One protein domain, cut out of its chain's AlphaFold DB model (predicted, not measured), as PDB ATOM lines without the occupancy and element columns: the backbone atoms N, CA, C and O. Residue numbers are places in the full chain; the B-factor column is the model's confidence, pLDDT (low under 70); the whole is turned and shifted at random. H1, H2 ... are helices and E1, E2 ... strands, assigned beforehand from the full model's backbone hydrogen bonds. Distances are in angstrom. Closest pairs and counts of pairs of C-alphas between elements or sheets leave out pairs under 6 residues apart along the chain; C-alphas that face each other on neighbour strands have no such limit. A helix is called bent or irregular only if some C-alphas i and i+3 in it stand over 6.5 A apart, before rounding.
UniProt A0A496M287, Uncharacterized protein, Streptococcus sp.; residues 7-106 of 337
ATOM      1  N   THR A   7     139.513 164.066 152.422       92.56
ATOM      2  CA  THR A   7     138.086 163.825 152.152       92.56
ATOM      3  C   THR A   7     137.849 162.366 151.811       92.56
ATOM      4  O   THR A   7     138.582 161.802 151.001       92.56
ATOM      5  N   LYS A   8     136.817 161.756 152.396       91.88
ATOM      6  CA  LYS A   8     136.469 160.358 152.136       91.88
ATOM      7  C   LYS A   8     135.583 160.256 150.893       91.88
ATOM      8  O   LYS A   8     134.518 160.867 150.841       91.88
ATOM      9  N   LYS A   9     136.011 159.476 149.902       89.25
ATOM     10  CA  LYS A   9     135.233 159.135 148.707       89.25
ATOM     11  C   LYS A   9     135.286 157.628 148.508       89.25
ATOM     12  O   LYS A   9     136.373 157.066 148.447       89.25
ATOM     13  N   ASP A  10     134.123 156.986 148.412       86.31
ATOM     14  CA  ASP A  10     134.022 155.532 148.244       86.31
ATOM     15  C   ASP A  10     134.912 154.780 149.255       86.31
ATOM     16  O   ASP A  10     135.697 153.913 148.885       86.31
ATOM     17  N   ASP A  11     134.839 155.150 150.532       88.12
ATOM     18  CA  ASP A  11     135.650 154.599 151.630       88.12
ATOM     19  C   ASP A  11     137.172 154.798 151.574       88.12
ATOM     20  O   ASP A  11     137.882 154.293 152.441       88.12
ATOM     21  N   ILE A  12     137.671 155.596 150.630       90.56
ATOM     22  CA  ILE A  12     139.091 155.921 150.485       90.56
ATOM     23  C   ILE A  12     139.295 157.411 150.779       90.56
ATOM     24  O   ILE A  12     138.607 158.275 150.232       90.56
ATOM     25  N   TYR A  13     140.241 157.733 151.658       93.56
ATOM     26  CA  TYR A  13     140.636 159.106 151.949       93.56
ATOM     27  C   TYR A  13     141.528 159.663 150.840       93.56
ATOM     28  O   TYR A  13     142.562 159.094 150.501       93.56
ATOM     29  N   GLN A  14     141.152 160.818 150.306       92.19
ATOM     30  CA  GLN A  14     141.919 161.552 149.306       92.19
ATOM     31  C   GLN A  14     142.459 162.838 149.924       92.19
ATOM     32  O   GLN A  14     141.694 163.633 150.477       92.19
ATOM     33  N   PHE A  15     143.768 163.061 149.812       90.31
ATOM     34  CA  PHE A  15     144.367 164.329 150.214       90.31
ATOM     35  C   PHE A  15     144.154 165.390 149.133       90.31
ATOM     36  O   PHE A  15     144.376 165.164 147.943       90.31
ATOM     37  N   SER A  16     143.755 166.588 149.557       85.25
ATOM     38  CA  SER A  16     143.784 167.792 148.724       85.25
ATOM     39  C   SER A  16     145.187 168.028 148.144       85.25
ATOM     40  O   SER A  16     146.176 167.532 148.672       85.25
ATOM     41  N   LYS A  17     145.302 168.832 147.077       68.69
ATOM     42  CA  LYS A  17     146.548 169.056 146.301       68.69
ATOM     43  C   LYS A  17     147.760 169.600 147.087       68.69
ATOM     44  O   LYS A  17     148.808 169.845 146.486       68.69
ATOM     45  N   HIS A  18     147.644 169.830 148.390       64.75
ATOM     46  CA  HIS A  18     148.794 170.092 149.246       64.75
ATOM     47  C   HIS A  18     149.681 168.840 149.329       64.75
ATOM     48  O   HIS A  18     149.188 167.718 149.385       64.75
ATOM     49  N   LYS A  19     151.008 169.021 149.307       68.44
ATOM     50  CA  LYS A  19     151.942 167.895 149.432       68.44
ATOM     51  C   LYS A  19     151.763 167.250 150.809       68.44
ATOM     52  O   LYS A  19     151.951 167.926 151.817       68.44
ATOM     53  N   PHE A  20     151.405 165.969 150.829       80.50
ATOM     54  CA  PHE A  20     151.397 165.144 152.034       80.50
ATOM     55  C   PHE A  20     152.793 164.551 152.270       80.50
ATOM     56  O   PHE A  20     153.439 164.085 151.328       80.50
ATOM     57  N   GLY A  21     153.246 164.579 153.523       74.75
ATOM     58  CA  GLY A  21     154.591 164.165 153.917       74.75
ATOM     59  C   GLY A  21     155.694 165.168 153.560       74.75
ATOM     60  O   GLY A  21     155.501 166.134 152.817       74.75
ATOM     61  N   SER A  22     156.886 164.927 154.101       72.75
ATOM     62  CA  SER A  22     158.085 165.723 153.842       72.75
ATOM     63  C   SER A  22     159.124 164.904 153.090       72.75
ATOM     64  O   SER A  22     159.659 163.932 153.607       72.75
ATOM     65  N   GLN A  23     159.466 165.332 151.872       74.19
ATOM     66  CA  GLN A  23     160.581 164.749 151.109       74.19
ATOM     67  C   GLN A  23     161.955 165.172 151.654       74.19
ATOM     68  O   GLN A  23     162.966 164.584 151.287       74.19
ATOM     69  N   ALA A  24     161.997 166.204 152.501       65.88
ATOM     70  CA  ALA A  24     163.231 166.748 153.059       65.88
ATOM     71  C   ALA A  24     163.653 166.068 154.370       65.88
ATOM     72  O   ALA A  24     164.795 166.227 154.787       65.88
ATOM     73  N   ILE A  25     162.741 165.337 155.021       63.66
ATOM     74  CA  ILE A  25     162.975 164.694 156.317       63.66
ATOM     75  C   ILE A  25     162.869 163.182 156.121       63.66
ATOM     76  O   ILE A  25     161.830 162.672 155.693       63.66
ATOM     77  N   SER A  26     163.956 162.470 156.418       63.12
ATOM     78  CA  SER A  26     163.980 161.007 156.360       63.12
ATOM     79  C   SER A  26     162.939 160.414 157.311       63.12
ATOM     80  O   SER A  26     162.813 160.873 158.440       63.12
ATOM     81  N   GLY A  27     162.173 159.420 156.862       67.69
ATOM     82  CA  GLY A  27     161.115 158.780 157.651       67.69
ATOM     83  C   GLY A  27     159.766 159.510 157.635       67.69
ATOM     84  O   GLY A  27     158.765 158.926 158.047       67.69
ATOM     85  N   MET A  28     159.703 160.739 157.106       75.25
ATOM     86  CA  MET A  28     158.486 161.566 157.054       75.25
ATOM     87  C   MET A  28     157.893 161.698 155.648       75.25
ATOM     88  O   MET A  28     156.912 162.410 155.446       75.25
ATOM     89  N   GLN A  29     158.437 161.001 154.649       80.62
ATOM     90  CA  GLN A  29     157.967 161.093 153.261       80.62
ATOM     91  C   GLN A  29     156.505 160.659 153.104       80.62
ATOM     92  O   GLN A  29     155.823 161.081 152.169       80.62
ATOM     93  N   HIS A  30     156.033 159.806 154.014       84.88
ATOM     94  CA  HIS A  30     154.700 159.203 154.012       84.88
ATOM     95  C   HIS A  30     153.994 159.348 155.360       84.88
ATOM     96  O   HIS A  30     153.045 158.620 155.643       84.88
ATOM     97  N   LYS A  31     154.461 160.301 156.175       88.81
ATOM     98  CA  LYS A  31     153.890 160.630 157.475       88.81
ATOM     99  C   LYS A  31     153.664 162.133 157.574       88.81
ATOM    100  O   LYS A  31     154.486 162.911 157.090       88.81
ATOM    101  N   GLY A  32     152.579 162.564 158.198       88.81
ATOM    102  CA  GLY A  32     152.343 163.986 158.422       88.81
ATOM    103  C   GLY A  32     150.931 164.308 158.876       88.81
ATOM    104  O   GLY A  32     150.053 163.452 158.877       88.81
ATOM    105  N   ILE A  33     150.721 165.568 159.248       90.81
ATOM    106  CA  ILE A  33     149.421 166.053 159.709       90.81
ATOM    107  C   ILE A  33     148.491 166.264 158.508       90.81
ATOM    108  O   ILE A  33     148.894 166.845 157.497       90.81
ATOM    109  N   ALA A  34     147.247 165.813 158.636       92.00
ATOM    110  CA  ALA A  34     146.153 166.084 157.714       92.00
ATOM    111  C   ALA A  34     144.876 166.443 158.491       92.00
ATOM    112  O   ALA A  34     144.676 166.000 159.621       92.00
ATOM    113  N   VAL A  35     144.007 167.246 157.877       93.00
ATOM    114  CA  VAL A  35     142.737 167.680 158.475       93.00
ATOM    115  C   VAL A  35     141.600 166.836 157.919       93.00
ATOM    116  O   VAL A  35     141.373 166.819 156.710       93.00
ATOM    117  N   PHE A  36     140.878 166.160 158.800       93.81
ATOM    118  CA  PHE A  36     139.673 165.392 158.509       93.81
ATOM    119  C   PHE A  36     138.439 166.178 158.970       93.81
ATOM    120  O   PHE A  36     138.553 167.224 159.607       93.81
ATOM    121  N   GLU A  37     137.243 165.679 158.654       91.44
ATOM    122  CA  GLU A  37     135.979 166.299 159.085       91.44
ATOM    123  C   GLU A  37     135.889 166.454 160.613       91.44
ATOM    124  O   GLU A  37     135.340 167.433 161.113       91.44
ATOM    125  N   ASP A  38     136.483 165.513 161.349       91.69
ATOM    126  CA  ASP A  38     136.455 165.399 162.806       91.69
ATOM    127  C   ASP A  38     137.716 165.939 163.514       91.69
ATOM    128  O   ASP A  38     137.872 165.753 164.726       91.69
ATOM    129  N   GLY A  39     138.611 166.617 162.783       92.44
ATOM    130  CA  GLY A  39     139.762 167.329 163.346       92.44
ATOM    131  C   GLY A  39     141.097 167.043 162.661       92.44
ATOM    132  O   GLY A  39     141.165 166.475 161.572       92.44
ATOM    133  N   GLU A  40     142.181 167.474 163.303       92.62
ATOM    134  CA  GLU A  40     143.550 167.257 162.829       92.62
ATOM    135  C   GLU A  40     144.093 165.917 163.327       92.62
ATOM    136  O   GLU A  40     143.952 165.572 164.502       92.62
ATOM    137  N   TYR A  41     144.731 165.172 162.428       94.69
ATOM    138  CA  TYR A  41     145.310 163.867 162.721       94.69
ATOM    139  C   TYR A  41     146.712 163.751 162.142       94.69
ATOM    140  O   TYR A  41     146.983 164.214 161.030       94.69
ATOM    141  N   PHE A  42     147.586 163.059 162.865       93.12
ATOM    142  CA  PHE A  42     148.834 162.558 162.318       93.12
ATOM    143  C   PHE A  42     148.549 161.286 161.523       93.12
ATOM    144  O   PHE A  42     147.970 160.341 162.049       93.12
ATOM    145  N   VAL A  43     148.928 161.259 160.249       93.75
ATOM    146  CA  VAL A  43     148.694 160.123 159.356       93.75
ATOM    147  C   VAL A  43     150.015 159.446 159.027       93.75
ATOM    148  O   VAL A  43     150.987 160.125 158.694       93.75
ATOM    149  N   LYS A  44     150.028 158.113 159.053       92.62
ATOM    150  CA  LYS A  44     151.116 157.248 158.591       92.62
ATOM    151  C   LYS A  44     150.586 156.360 157.469       92.62
ATOM    152  O   LYS A  44     149.701 155.544 157.697       92.62
ATOM    153  N   LEU A  45     151.105 156.511 156.254       92.06
ATOM    154  CA  LEU A  45     150.763 155.606 155.154       92.06
ATOM    155  C   LEU A  45     151.735 154.434 155.133       92.06
ATOM    156  O   LEU A  45     152.950 154.636 155.226       92.06
ATOM    157  N   ASP A  46     151.204 153.232 154.939       89.38
ATOM    158  CA  ASP A  46     152.015 152.045 154.703       89.38
ATOM    159  C   ASP A  46     152.879 152.234 153.457       89.38
ATOM    160  O   ASP A  46     152.493 152.913 152.505       89.38
ATOM    161  N   THR A  47     154.073 151.646 153.445       71.50
ATOM    162  CA  THR A  47     154.929 151.658 152.257       71.50
ATOM    163  C   THR A  47     155.776 150.409 152.137       71.50
ATOM    164  O   THR A  47     156.207 149.822 153.123       71.50
ATOM    165  N   LEU A  48     156.115 150.069 150.893       53.47
ATOM    166  CA  LEU A  48     157.357 149.363 150.601       53.47
ATOM    167  C   LEU A  48     158.501 150.337 150.914       53.47
ATOM    168  O   LEU A  48     158.751 151.258 150.135       53.47
ATOM    169  N   SER A  49     159.135 150.188 152.077       40.56
ATOM    170  CA  SER A  49     160.286 151.008 152.467       40.56
ATOM    171  C   SER A  49     161.341 150.995 151.345       40.56
ATOM    172  O   SER A  49     161.698 149.909 150.877       40.56
ATOM    173  N   PRO A  50     161.850 152.148 150.865       36.53
ATOM    174  CA  PRO A  50     162.968 152.143 149.933       36.53
ATOM    175  C   PRO A  50     164.200 151.547 150.627       36.53
ATOM    176  O   PRO A  50     164.575 151.945 151.727       36.53
ATOM    177  N   ALA A  51     164.793 150.554 149.967       36.41
ATOM    178  CA  ALA A  51     165.911 149.750 150.438       36.41
ATOM    179  C   ALA A  51     167.073 150.590 151.000       36.41
ATOM    180  O   ALA A  51     167.664 151.395 150.283       36.41
ATOM    181  N   VAL A  52     167.462 150.333 152.253       39.59
ATOM    182  CA  VAL A  52     168.772 150.759 152.786       39.59
ATOM    183  C   VAL A  52     169.869 149.752 152.389       39.59
ATOM    184  O   VAL A  52     171.045 150.099 152.326       39.59
ATOM    185  N   SER A  53     169.502 148.527 151.998       36.84
ATOM    186  CA  SER A  53     170.409 147.535 151.412       36.84
ATOM    187  C   SER A  53     169.672 146.691 150.361       36.84
ATOM    188  O   SER A  53     168.536 146.269 150.554       36.84
ATOM    189  N   GLY A  54     170.294 146.525 149.193       38.56
ATOM    190  CA  GLY A  54     169.669 146.182 147.906       38.56
ATOM    191  C   GLY A  54     169.035 144.799 147.712       38.56
ATOM    192  O   GLY A  54     168.972 144.361 146.570       38.56
ATOM    193  N   THR A  55     168.534 144.127 148.744       42.19
ATOM    194  CA  THR A  55     167.670 142.943 148.581       42.19
ATOM    195  C   THR A  55     166.953 142.654 149.889       42.19
ATOM    196  O   THR A  55     167.588 142.170 150.818       42.19
ATOM    197  N   LEU A  56     165.640 142.869 149.940       47.62
ATOM    198  CA  LEU A  56     164.765 142.165 150.875       47.62
ATOM    199  C   LEU A  56     163.519 141.718 150.116       47.62
ATOM    200  O   LEU A  56     162.961 142.459 149.302       47.62
ATOM    201  N   GLN A  57     163.124 140.473 150.359       49.91
ATOM    202  CA  GLN A  57     161.808 139.985 149.979       49.91
ATOM    203  C   GLN A  57     160.739 140.849 150.679       49.91
ATOM    204  O   GLN A  57     161.022 141.433 151.726       49.91
ATOM    205  N   PRO A  58     159.536 141.012 150.102       57.12
ATOM    206  CA  PRO A  58     158.477 141.802 150.722       57.12
ATOM    207  C   PRO A  58     158.088 141.191 152.075       57.12
ATOM    208  O   PRO A  58     157.364 140.203 152.115       57.12
ATOM    209  N   HIS A  59     158.561 141.780 153.174       77.44
ATOM    210  CA  HIS A  59     158.099 141.452 154.518       77.44
ATOM    211  C   HIS A  59     156.764 142.160 154.744       77.44
ATOM    212  O   HIS A  59     156.729 143.381 154.921       77.44
ATOM    213  N   PHE A  60     155.659 141.414 154.700       88.31
ATOM    214  CA  PHE A  60     154.311 141.972 154.853       88.31
ATOM    215  C   PHE A  60     154.132 142.702 156.186       88.31
ATOM    216  O   PHE A  60     153.528 143.771 156.210       88.31
ATOM    217  N   ASP A  61     154.742 142.199 157.261       88.75
ATOM    218  CA  ASP A  61     154.775 142.876 158.561       88.75
ATOM    219  C   ASP A  61     155.400 144.279 158.495       88.75
ATOM    220  O   ASP A  61     154.981 145.193 159.207       88.75
ATOM    221  N   VAL A  62     156.378 144.474 157.606       85.62
ATOM    222  CA  VAL A  62     157.004 145.776 157.367       85.62
ATOM    223  C   VAL A  62     156.150 146.655 156.474       85.62
ATOM    224  O   VAL A  62     155.986 147.841 156.756       85.62
ATOM    225  N   GLN A  63     155.629 146.070 155.399       87.00
ATOM    226  CA  GLN A  63     154.882 146.784 154.377       87.00
ATOM    227  C   GLN A  63     153.527 147.278 154.882       87.00
ATOM    228  O   GLN A  63     153.121 148.370 154.503       87.00
ATOM    229  N   TYR A  64     152.851 146.487 155.715       91.62
ATOM    230  CA  TYR A  64     151.500 146.740 156.210       91.62
ATOM    231  C   TYR A  64     151.481 146.966 157.726       91.62
ATOM    232  O   TYR A  64     150.646 146.420 158.451       91.62
ATOM    233  N   SER A  65     152.429 147.769 158.214       92.56
ATOM    234  CA  SER A  65     152.575 148.123 159.633       92.56
ATOM    235  C   SER A  65     151.300 148.696 160.261       92.56
ATOM    236  O   SER A  65     151.044 148.475 161.445       92.56
ATOM    237  N   SER A  66     150.463 149.368 159.464       95.62
ATOM    238  CA  SER A  66     149.198 149.939 159.926       95.62
ATOM    239  C   SER A  66     148.221 148.897 160.478       95.62
ATOM    240  O   SER A  66     147.406 149.214 161.344       95.62
ATOM    241  N   ILE A  67     148.327 147.639 160.031       96.69
ATOM    242  CA  ILE A  67     147.518 146.525 160.535       96.69
ATOM    243  C   ILE A  67     147.872 146.238 161.996       96.69
ATOM    244  O   ILE A  67     146.967 146.126 162.820       96.69
ATOM    245  N   SER A  68     149.167 146.168 162.337       96.75
ATOM    246  CA  SER A  68     149.600 146.015 163.734       96.75
ATOM    247  C   SER A  68     149.116 147.178 164.587       96.75
ATOM    248  O   SER A  68     148.528 146.958 165.642       96.75
ATOM    249  N   GLU A  69     149.332 148.410 164.110       97.50
ATOM    250  CA  GLU A  69     148.925 149.623 164.820       97.50
ATOM    251  C   GLU A  69     147.429 149.609 165.141       97.50
ATOM    252  O   GLU A  69     147.045 149.900 166.272       97.50
ATOM    253  N   ALA A  70     146.593 149.198 164.189       97.94
ATOM    254  CA  ALA A  70     145.150 149.121 164.368       97.94
ATOM    255  C   ALA A  70     144.721 148.024 165.350       97.94
ATOM    256  O   ALA A  70     143.942 148.297 166.259       97.94
ATOM    257  N   ILE A  71     145.248 146.801 165.202       98.50
ATOM    258  CA  ILE A  71     144.897 145.667 166.074       98.50
ATOM    259  C   ILE A  71     145.299 145.959 167.525       98.50
ATOM    260  O   ILE A  71     144.508 145.768 168.449       98.50
ATOM    261  N   VAL A  72     146.514 146.469 167.730       98.12
ATOM    262  CA  VAL A  72     147.014 146.841 169.059       98.12
ATOM    263  C   VAL A  72     146.213 148.010 169.639       98.12
ATOM    264  O   VAL A  72     145.902 148.017 170.828       98.12
ATOM    265  N   SER A  73     145.794 148.961 168.803       98.00
ATOM    266  CA  SER A  73     144.923 150.061 169.233       98.00
ATOM    267  C   SER A  73     143.538 149.583 169.670       98.00
ATOM    268  O   SER A  73     142.989 150.142 170.614       98.00
ATOM    269  N   CYS A  74     142.978 148.537 169.052       97.94
ATOM    270  CA  CYS A  74     141.750 147.906 169.545       97.94
ATOM    271  C   CYS A  74     141.939 147.369 170.970       97.94
ATOM    272  O   CYS A  74     141.091 147.616 171.821       97.94
ATOM    273  N   PHE A  75     143.064 146.706 171.255       97.69
ATOM    274  CA  PHE A  75     143.380 146.265 172.617       97.69
ATOM    275  C   PHE A  75     143.498 147.440 173.585       97.69
ATOM    276  O   PHE A  75     142.812 147.448 174.598       97.69
ATOM    277  N   LEU A  76     144.286 148.462 173.249       96.81
ATOM    278  CA  LEU A  76     144.505 149.621 174.120       96.81
ATOM    279  C   LEU A  76     143.225 150.415 174.420       96.81
ATOM    280  O   LEU A  76     143.066 150.905 175.530       96.81
ATOM    281  N   LYS A  77     142.278 150.503 173.476       95.81
ATOM    282  CA  LYS A  77     140.960 151.126 173.718       95.81
ATOM    283  C   LYS A  77     140.125 150.390 174.770       95.81
ATOM    284  O   LYS A  77     139.275 151.008 175.403       95.81
ATOM    285  N   HIS A  78     140.334 149.082 174.911       95.75
ATOM    286  CA  HIS A  78     139.579 148.210 175.814       95.75
ATOM    287  C   HIS A  78     140.414 147.702 176.992       95.75
ATOM    288  O   HIS A  78     139.914 146.909 177.786       95.75
ATOM    289  N   ALA A  79     141.662 148.154 177.119       93.06
ATOM    290  CA  ALA A  79     142.558 147.817 178.208       93.06
ATOM    291  C   ALA A  79     142.786 149.055 179.079       93.06
ATOM    292  O   ALA A  79     143.413 150.025 178.660       93.06
ATOM    293  N   ASP A  80     142.318 148.999 180.322       87.81
ATOM    294  CA  ASP A  80     142.756 149.909 181.372       87.81
ATOM    295  C   ASP A  80     144.201 149.530 181.739       87.81
ATOM    296  O   ASP A  80     144.478 148.564 182.461       87.81
ATOM    297  N   CYS A  81     145.130 150.251 181.110       77.75
ATOM    298  CA  CYS A  81     146.559 150.175 181.340       77.75
ATOM    299  C   CYS A  81     147.049 151.554 181.785       77.75
ATOM    300  O   CYS A  81     146.660 152.575 181.227       77.75
ATOM    301  N   SER A  82     147.917 151.609 182.794       77.19
ATOM    302  CA  SER A  82     148.462 152.860 183.341       77.19
ATOM    303  C   SER A  82     149.472 153.553 182.405       77.19
ATOM    304  O   SER A  82     150.404 154.196 182.881       77.19
ATOM    305  N   MET A  83     149.359 153.347 181.091       88.62
ATOM    306  CA  MET A  83     150.267 153.852 180.064       88.62
ATOM    307  C   MET A  83     149.524 154.826 179.157       88.62
ATOM    308  O   MET A  83     148.572 154.434 178.477       88.62
ATOM    309  N   ASP A  84     150.020 156.057 179.056       92.56
ATOM    310  CA  ASP A  84     149.550 156.999 178.045       92.56
ATOM    311  C   ASP A  84     149.918 156.469 176.659       92.56
ATOM    312  O   ASP A  84     151.086 156.415 176.276       92.56
ATOM    313  N   SER A  85     148.906 156.018 175.922       95.31
ATOM    314  CA  SER A  85     149.091 155.274 174.680       95.31
ATOM    315  C   SER A  85     148.451 155.995 173.499       95.31
ATOM    316  O   SER A  85     147.314 156.460 173.577       95.31
ATOM    317  N   THR A  86     149.164 156.067 172.376       95.50
ATOM    318  CA  THR A  86     148.605 156.635 171.143       95.50
ATOM    319  C   THR A  86     147.658 155.641 170.481       95.50
ATOM    320  O   THR A  86     148.054 154.530 170.154       95.50
ATOM    321  N   ILE A  87     146.420 156.052 170.212       96.38
ATOM    322  CA  ILE A  87     145.436 155.219 169.514       96.38
ATOM    323  C   ILE A  87     145.466 155.509 168.012       96.38
ATOM    324  O   ILE A  87     145.306 156.654 167.581       96.38
ATOM    325  N   TYR A  88     145.633 154.451 167.223       97.38
ATOM    326  CA  TYR A  88     145.689 154.482 165.769       97.38
ATOM    327  C   TYR A  88     144.417 153.891 165.158       97.38
ATOM    328  O   TYR A  88     143.965 152.802 165.513       97.38
ATOM    329  N   GLU A  89     143.849 154.602 164.193       96.06
ATOM    330  CA  GLU A  89     142.706 154.154 163.403       96.06
ATOM    331  C   GLU A  89     143.159 153.825 161.985       96.06
ATOM    332  O   GLU A  89     143.754 154.674 161.319       96.06
ATOM    333  N   ILE A  90     142.856 152.619 161.503       96.06
ATOM    334  CA  ILE A  90     143.189 152.238 160.130       96.06
ATOM    335  C   ILE A  90     142.260 152.906 159.116       96.06
ATOM    336  O   ILE A  90     141.059 153.069 159.338       96.06
ATOM    337  N   GLY A  91     142.818 153.248 157.960       93.81
ATOM    338  CA  GLY A  91     142.077 153.741 156.812       93.81
ATOM    339  C   GLY A  91     142.699 153.301 155.493       93.81
ATOM    340  O   GLY A  91     143.857 152.886 155.425       93.81
ATOM    341  N   LEU A  92     141.906 153.423 154.431       93.62
ATOM    342  CA  LEU A  92     142.390 153.369 153.059       93.62
ATOM    343  C   LEU A  92     142.593 154.793 152.556       93.62
ATOM    344  O   LEU A  92     141.752 155.664 152.775       93.62
ATOM    345  N   PHE A  93     143.698 155.018 151.865       92.38
ATOM    346  CA  PHE A  93     144.122 156.309 151.353       92.38
ATOM    347  C   PHE A  93     144.433 156.203 149.865       92.38
ATOM    348  O   PHE A  93     144.875 155.165 149.381       92.38
ATOM    349  N   GLU A  94     144.228 157.288 149.130       88.69
ATOM    350  CA  GLU A  94     144.661 157.393 147.743       88.69
ATOM    351  C   GLU A  94     146.044 158.038 147.675       88.69
ATOM    352  O   GLU A  94     146.259 159.158 148.147       88.69
ATOM    353  N   LYS A  95     146.982 157.342 147.038       82.56
ATOM    354  CA  LYS A  95     148.318 157.854 146.741       82.56
ATOM    355  C   LYS A  95     148.738 157.382 145.357       82.56
ATOM    356  O   LYS A  95     148.665 156.196 145.056       82.56
ATOM    357  N   ASP A  96     149.148 158.315 144.501       78.94
ATOM    358  CA  ASP A  96     149.569 158.031 143.121       78.94
ATOM    359  C   ASP A  96     148.536 157.199 142.319       78.94
ATOM    360  O   ASP A  96     148.892 156.300 141.556       78.94
ATOM    361  N   ASN A  97     147.240 157.500 142.498       78.69
ATOM    362  CA  ASN A  97     146.089 156.771 141.932       78.69
ATOM    363  C   ASN A  97     145.983 155.292 142.356       78.69
ATOM    364  O   ASN A  97     145.365 154.487 141.655       78.69
ATOM    365  N   LYS A  98     146.589 154.912 143.485       80.25
ATOM    366  CA  LYS A  98     146.468 153.584 144.092       80.25
ATOM    367  C   LYS A  98     145.879 153.695 145.494       80.25
ATOM    368  O   LYS A  98     146.172 154.647 146.215       80.25
ATOM    369  N   SER A  99     145.074 152.701 145.866       84.38
ATOM    370  CA  SER A  99     144.642 152.507 147.251       84.38
ATOM    371  C   SER A  99     145.820 151.991 148.071       84.38
ATOM    372  O   SER A  99     146.520 151.071 147.638       84.38
ATOM    373  N   ILE A 100     146.049 152.591 149.230       88.94
ATOM    374  CA  ILE A 100     147.079 152.197 150.183       88.94
ATOM    375  C   ILE A 100     146.501 152.220 151.591       88.94
ATOM    376  O   ILE A 100     145.659 153.055 151.910       88.94
ATOM    377  N   THR A 101     146.930 151.294 152.433       93.50
ATOM    378  CA  THR A 101     146.577 151.279 153.851       93.50
ATOM    379  C   THR A 101     147.396 152.316 154.619       93.50
ATOM    380  O   THR A 101     148.427 152.813 154.161       93.50
ATOM    381  N   GLY A 102     146.914 152.690 155.791       94.94
ATOM    382  CA  GLY A 102     147.605 153.595 156.692       94.94
ATOM    383  C   GLY A 102     146.816 153.775 157.974       94.94
ATOM    384  O   GLY A 102     145.663 153.352 158.063       94.94
ATOM    385  N   THR A 103     147.420 154.433 158.950       96.31
ATOM    386  CA  THR A 103     146.750 154.823 160.186       96.31
ATOM    387  C   THR A 103     146.665 156.328 160.332       96.31
ATOM    388  O   THR A 103     147.456 157.085 159.765       96.31
ATOM    389  N   ARG A 104     145.686 156.770 161.118       95.69
ATOM    390  CA  ARG A 104     145.611 158.125 161.654       95.69
ATOM    391  C   ARG A 104     145.542 158.074 163.177       95.69
ATOM    392  O   ARG A 104     144.865 157.209 163.724       95.69
ATOM    393  N   SER A 105     146.199 159.005 163.850       96.50
ATOM    394  CA  SER A 105     146.137 159.171 165.302       96.50
ATOM    395  C   SER A 105     145.952 160.639 165.664       96.50
ATOM    396  O   SER A 105     146.338 161.539 164.910       96.50
ATOM    397  N   ARG A 106     145.329 160.902 166.815       93.94
ATOM    398  CA  ARG A 106     145.323 162.254 167.386       93.94
ATOM    399  C   ARG A 106     146.732 162.607 167.863       93.94
ATOM    400  O   ARG A 106     147.556 161.718 168.082       93.94
TER     401      ARG A 106
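AT A GLANCE: This is residues 7 to 106 of the 337 residues of an uncharacterized protein of Streptococcus sp. (UniProt A0A496M287). A single sheet of six strands, curled like part of a barrel, folds back on itself at the bent strand E5, and the long helix H2 packs on it at E5 and E6. Residues 50 to 57 and residues 78 to 83, of which 78 belongs to H2, stick out. The 100 printed residues, of mixed class, run E1 E2 E3 E4 H1 H2 E5 E6; the mixed sheet's order is E1 E2 E5 E6 E4 E3. The whole is compact, radius of gyration of the C-alphas 14.5 A, spanning 43 by 32 by 27 A.

HOW THE PARTS SIT: E1, residues 7 to 9, and E2, residues 12 to 15, form an antiparallel hairpin, with N 9 and O 12 at 2.9 A. E3, residues 31 to 36, and E4, residues 39 to 45, form another, with N 34 and O 41 at 2.9 A. H1, residues 60 to 63, is not on the sheet. H2, residues 65 to 78, has 9 of 10 O i to N i+4 pairs within hydrogen-bond range; H1 is too short for one. E5, residues 88 to 95, bends by 58 degrees at residue 92 and forms a hairpin with E6, residues 98 to 105, with N 91 and O 102 at 2.8 A. E5 is parallel to E2, with N 13 and O 92 at 2.8 A; E6 is antiparallel to E4, with N 44 and O 103 at 2.9 A. In this folded sheet, bent back into two leaves, E1 and E2 face E6, E4 and E3, with E5 as hinge. H2 is on the sheet at a height of 7.9 A, along the strands; its closest C-alphas to E6 are those of Ser 66 and Gly 102, 5.1 A apart. E4, H1 H2 and E5 make a split strand-helix-strand unit, two same-way strands joined through helices with E6 between them, its crossover right-handed.

IN THESE COORDINATES: E1 begins at C-alpha 7, (138.086, 163.825, 152.152). H2 spans 20.8 A, E5 19.5 A and E6 21.9 A, ending at C-alpha 105, (146.137, 159.171, 165.302).

THE WHOLE: The farthest C-alphas, of Gly 54 and Asp 80, are 43.1 A apart. The printed part has no cut; the links E2 to E3 and E4 to H1 are long. Residues 17 to 19, 24 to 27 and 48 to 58 have pLDDT under 70.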